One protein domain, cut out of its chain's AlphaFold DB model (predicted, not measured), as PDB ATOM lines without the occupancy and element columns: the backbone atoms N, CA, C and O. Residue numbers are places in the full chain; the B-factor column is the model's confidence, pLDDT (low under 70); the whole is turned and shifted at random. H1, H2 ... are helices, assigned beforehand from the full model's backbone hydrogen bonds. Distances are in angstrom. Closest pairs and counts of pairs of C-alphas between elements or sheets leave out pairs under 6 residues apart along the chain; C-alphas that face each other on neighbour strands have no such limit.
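This is residues 39 to 79 of the 79 residues of an uncharacterized protein of Mucilaginibacter phyllosphaerae (UniProt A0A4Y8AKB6). Two helices, H1 and then H2, follow one another along a long thin rod, joined by a stretch of residues 55 to 60, with no core between them. The printed part has 41 residues with two named helices and no named strand, and its class is all helix. It is extended, with a radius of gyration of the C-alphas of 15.7 A and spans of 52 by 14 by 13 A.

H1, residues 40 to 54, begins at C-alpha 40 (119.511, 110.901, 93.722) and is 21.0 A long from first to last C-alpha. H2, residues 61 to 74, is 20.0 A long and ends at C-alpha 74 (142.412, 134.003, 122.983).

H1 and H2 are apart, with no C-alpha of the one within 8 A of the other. Every O i to N i+4 pair is within hydrogen-bond range in H1 and H2.

The C-alphas of Ser 39 and Lys 79, the two farthest apart, are 51.7 A apart. The printed part has no cut, and the link from H1 to H2 is short. Confidence is low, under 70, at residues 78 to 79.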
ATOM      1  N   SER A  39     118.813 106.507  95.788       83.94
ATOM      2  CA  SER A  39     118.127 107.617  95.134       83.94
ATOM      3  C   SER A  39     119.074 108.800  94.927       83.94
ATOM      4  O   SER A  39     120.064 108.977  95.640       83.94
ATOM      5  N   SER A  40     118.743 109.675  93.976       79.81
ATOM      6  CA  SER A  40     119.511 110.901  93.722       79.81
ATOM      7  C   SER A  40     119.684 111.758  94.980       79.81
ATOM      8  O   SER A  40     120.758 112.312  95.196       79.81
ATOM      9  N   THR A  41     118.657 111.814  95.830       83.75
ATOM     10  CA  THR A  41     118.671 112.559  97.096       83.75
ATOM     11  C   THR A  41     119.656 111.962  98.100       83.75
ATOM     12  O   THR A  41     120.359 112.697  98.788       83.75
ATOM     13  N   GLU A  42     119.741 110.632  98.181       81.31
ATOM     14  CA  GLU A  42     120.696 109.949  99.061       81.31
ATOM     15  C   GLU A  42     122.135 110.171  98.589       81.31
ATOM     16  O   GLU A  42     123.006 110.497  99.394       81.31
ATOM     17  N   ILE A  43     122.374 110.088  97.278       85.88
ATOM     18  CA  ILE A  43     123.689 110.362  96.682       85.88
ATOM     19  C   ILE A  43     124.110 111.814  96.945       85.88
ATOM     20  O   ILE A  43     125.263 112.077  97.289       85.88
ATOM     21  N   GLU A  44     123.191 112.767  96.793       86.25
ATOM     22  CA  GLU A  44     123.451 114.183  97.055       86.25
ATOM     23  C   GLU A  44     123.768 114.438  98.535       86.25
ATOM     24  O   GLU A  44     124.742 115.124  98.846       86.25
ATOM     25  N   GLY A  45     123.023 113.807  99.448       86.06
ATOM     26  CA  GLY A  45     123.293 113.866 100.884       86.06
ATOM     27  C   GLY A  45     124.669 113.307 101.256       86.06
ATOM     28  O   GLY A  45     125.397 113.926 102.034       86.06
ATOM     29  N   ILE A  46     125.071 112.179 100.660       85.38
ATOM     30  CA  ILE A  46     126.391 111.584 100.905       85.38
ATOM     31  C   ILE A  46     127.505 112.487 100.364       85.38
ATOM     32  O   ILE A  46     128.486 112.734 101.066       85.38
ATOM     33  N   LYS A  47     127.345 113.041  99.156       86.81
ATOM     34  CA  LYS A  47     128.312 113.992  98.583       86.81
ATOM     35  C   LYS A  47     128.458 115.248  99.437       86.81
ATOM     36  O   LYS A  47     129.582 115.698  99.649       86.81
ATOM     37  N   ALA A  48     127.355 115.791  99.947       87.00
ATOM     38  CA  ALA A  48     127.385 116.944 100.841       87.00
ATOM     39  C   ALA A  48     128.132 116.622 102.147       87.00
ATOM     40  O   ALA A  48     129.011 117.379 102.553       87.00
ATOM     41  N   GLY A  49     127.854 115.462 102.751       84.31
ATOM     42  CA  GLY A  49     128.548 115.006 103.956       84.31
ATOM     43  C   GLY A  49     130.051 114.806 103.745       84.31
ATOM     44  O   GLY A  49     130.851 115.261 104.560       84.31
ATOM     45  N   LEU A  50     130.454 114.184 102.631       86.50
ATOM     46  CA  LEU A  50     131.868 114.022 102.271       86.50
ATOM     47  C   LEU A  50     132.559 115.374 102.052       86.50
ATOM     48  O   LEU A  50     133.656 115.586 102.564       86.50
ATOM     49  N   ALA A  51     131.895 116.311 101.372       87.25
ATOM     50  CA  ALA A  51     132.420 117.657 101.170       87.25
ATOM     51  C   ALA A  51     132.608 118.416 102.496       87.25
ATOM     52  O   ALA A  51     133.580 119.156 102.648       87.25
ATOM     53  N   ASP A  52     131.723 118.224 103.477       86.31
ATOM     54  CA  ASP A  52     131.873 118.825 104.806       86.31
ATOM     55  C   ASP A  52     133.015 118.195 105.619       86.31
ATOM     56  O   ASP A  52     133.659 118.892 106.411       86.31
ATOM     57  N   ILE A  53     133.317 116.908 105.407       82.06
ATOM     58  CA  ILE A  53     134.505 116.256 105.980       82.06
ATOM     59  C   ILE A  53     135.776 116.827 105.346       82.06
ATOM     60  O   ILE A  53     136.672 117.256 106.073       82.06
ATOM     61  N   GLU A  54     135.849 116.892 104.014       82.00
ATOM     62  CA  GLU A  54     137.011 117.434 103.292       82.00
ATOM     63  C   GLU A  54     137.253 118.914 103.600       82.00
ATOM     64  O   GLU A  54     138.391 119.345 103.781       82.00
ATOM     65  N   ALA A  55     136.181 119.698 103.735       84.75
ATOM     66  CA  ALA A  55     136.253 121.095 104.149       84.75
ATOM     67  C   ALA A  55     136.625 121.267 105.635       84.75
ATOM     68  O   ALA A  55     136.719 122.401 106.113       84.75
ATOM     69  N   GLY A  56     136.795 120.166 106.377       80.06
ATOM     70  CA  GLY A  56     137.107 120.174 107.799       80.06
ATOM     71  C   GLY A  56     136.037 120.897 108.609       80.06
ATOM     72  O   GLY A  56     136.374 121.674 109.493       80.06
ATOM     73  N   ARG A  57     134.755 120.734 108.262       80.81
ATOM     74  CA  ARG A  57     133.614 121.317 108.992       80.81
ATOM     75  C   ARG A  57     133.022 120.352 110.011       80.81
ATOM     76  O   ARG A  57     132.352 120.795 110.941       80.81
ATOM     77  N   ILE A  58     133.280 119.058 109.846       81.38
ATOM     78  CA  ILE A  58     132.914 118.035 110.821       81.38
ATOM     79  C   ILE A  58     134.043 117.909 111.838       81.38
ATOM     80  O   ILE A  58     135.181 117.613 111.485       81.38
ATOM     81  N   PHE A  59     133.708 118.132 113.106       80.75
ATOM     82  CA  PHE A  59     134.624 117.991 114.229       80.75
ATOM     83  C   PHE A  59     134.087 116.935 115.177       80.75
ATOM     84  O   PHE A  59     132.894 116.904 115.488       80.75
ATOM     85  N   THR A  60     134.980 116.106 115.697       84.81
ATOM     86  CA  THR A  60     134.666 115.295 116.867       84.81
ATOM     87  C   THR A  60     134.368 116.199 118.063       84.81
ATOM     88  O   THR A  60     134.803 117.352 118.133       84.81
ATOM     89  N   HIS A  61     133.650 115.665 119.053       82.88
ATOM     90  CA  HIS A  61     133.348 116.404 120.280       82.88
ATOM     91  C   HIS A  61     134.616 116.982 120.930       82.88
ATOM     92  O   HIS A  61     134.629 118.135 121.348       82.88
ATOM     93  N   LYS A  62     135.705 116.206 120.949       85.25
ATOM     94  CA  LYS A  62     136.992 116.640 121.492       85.25
ATOM     95  C   LYS A  62     137.579 117.819 120.711       85.25
ATOM     96  O   LYS A  62     137.938 118.820 121.318       85.25
ATOM     97  N   GLU A  63     137.625 117.736 119.383       86.00
ATOM     98  CA  GLU A  63     138.159 118.814 118.537       86.00
ATOM     99  C   GLU A  63     137.334 120.101 118.645       86.00
ATOM    100  O   GLU A  63     137.888 121.204 118.653       86.00
ATOM    101  N   ALA A  64     136.011 119.969 118.770       85.00
ATOM    102  CA  ALA A  64     135.130 121.099 119.027       85.00
ATOM    103  C   ALA A  64     135.446 121.749 120.386       85.00
ATOM    104  O   ALA A  64     135.615 122.967 120.454       85.00
ATOM    105  N   MET A  65     135.592 120.949 121.447       89.19
ATOM    106  CA  MET A  65     135.940 121.441 122.784       89.19
ATOM    107  C   MET A  65     137.322 122.103 122.823       89.19
ATOM    108  O   MET A  65     137.452 123.190 123.386       89.19
ATOM    109  N   ASP A  66     138.328 121.522 122.168       88.69
ATOM    110  CA  ASP A  66     139.678 122.090 122.086       88.69
ATOM    111  C   ASP A  66     139.672 123.442 121.355       88.69
ATOM    112  O   ASP A  66     140.317 124.403 121.784       88.69
ATOM    113  N   ARG A  67     138.891 123.568 120.272       84.94
ATOM    114  CA  ARG A  67     138.697 124.846 119.569       84.94
ATOM    115  C   ARG A  67     138.010 125.894 120.437       84.94
ATOM    116  O   ARG A  67     138.445 127.046 120.435       84.94
ATOM    117  N   ILE A  68     136.965 125.512 121.172       86.19
ATOM    118  CA  ILE A  68     136.253 126.414 122.086       86.19
ATOM    119  C   ILE A  68     137.200 126.889 123.190       86.19
ATOM    120  O   ILE A  68     137.332 128.095 123.390       86.19
ATOM    121  N   ALA A  69     137.919 125.975 123.843       87.50
ATOM    122  CA  ALA A  69     138.883 126.305 124.891       87.50
ATOM    123  C   ALA A  69     139.979 127.252 124.377       87.50
ATOM    124  O   ALA A  69     140.260 128.281 124.990       87.50
ATOM    125  N   ASN A  70     140.544 126.971 123.199       87.88
ATOM    126  CA  ASN A  70     141.518 127.858 122.565       87.88
ATOM    127  C   ASN A  70     140.936 129.246 122.270       87.88
ATOM    128  O   ASN A  70     141.625 130.252 122.444       87.88
ATOM    129  N   LYS A  71     139.668 129.327 121.854       86.31
ATOM    130  CA  LYS A  71     139.017 130.610 121.585       86.31
ATOM    131  C   LYS A  71     138.755 131.401 122.867       86.31
ATOM    132  O   LYS A  71     138.984 132.607 122.877       86.31
ATOM    133  N   LEU A  72     138.340 130.736 123.943       88.56
ATOM    134  CA  LEU A  72     138.153 131.356 125.258       88.56
ATOM    135  C   LEU A  72     139.475 131.900 125.823       88.56
ATOM    136  O   LEU A  72     139.498 133.029 126.315       88.56
ATOM    137  N   LYS A  73     140.583 131.165 125.649       88.81
ATOM    138  CA  LYS A  73     141.941 131.638 125.973       88.81
ATOM    139  C   LYS A  73     142.340 132.868 125.167       88.81
ATOM    140  O   LYS A  73     142.807 133.846 125.739       88.81
ATOM    141  N   GLN A  74     142.123 132.852 123.851       86.38
ATOM    142  CA  GLN A  74     142.412 134.003 122.983       86.38
ATOM    143  C   GLN A  74     141.617 135.253 123.369       86.38
ATOM    144  O   GLN A  74     142.111 136.366 123.210       86.38
ATOM    145  N   LEU A  75     140.387 135.076 123.852       87.75
ATOM    146  CA  LEU A  75     139.525 136.171 124.290       87.75
ATOM    147  C   LEU A  75     139.819 136.629 125.728       87.75
ATOM    148  O   LEU A  75     139.186 137.574 126.191       87.75
ATOM    149  N   GLY A  76     140.751 135.981 126.436       79.62
ATOM    150  CA  GLY A  76     141.077 136.305 127.828       79.62
ATOM    151  C   GLY A  76     139.927 136.043 128.804       79.62
ATOM    152  O   GLY A  76     139.873 136.656 129.866       79.62
ATOM    153  N   ILE A  77     138.984 135.174 128.428       76.56
ATOM    154  CA  ILE A  77     137.842 134.781 129.270       76.56
ATOM    155  C   ILE A  77     138.219 133.584 130.158       76.56
ATOM    156  O   ILE A  77     137.560 133.325 131.164       76.56
ATOM    157  N   ASP A  78     139.302 132.882 129.812       59.81
ATOM    158  CA  ASP A  78     139.884 131.824 130.634       59.81
ATOM    159  C   ASP A  78     140.598 132.479 131.836       59.81
ATOM    160  O   ASP A  78     141.610 133.163 131.664       59.81
ATOM    161  N   LYS A  79     140.003 132.353 133.030       56.25
ATOM    162  CA  LYS A  79     140.592 132.752 134.318       56.25
ATOM    163  C   LYS A  79     141.448 131.631 134.888       56.25
ATOM    164  O   LYS A  79     140.972 130.476 134.860       56.25
TER     165      LYS A  79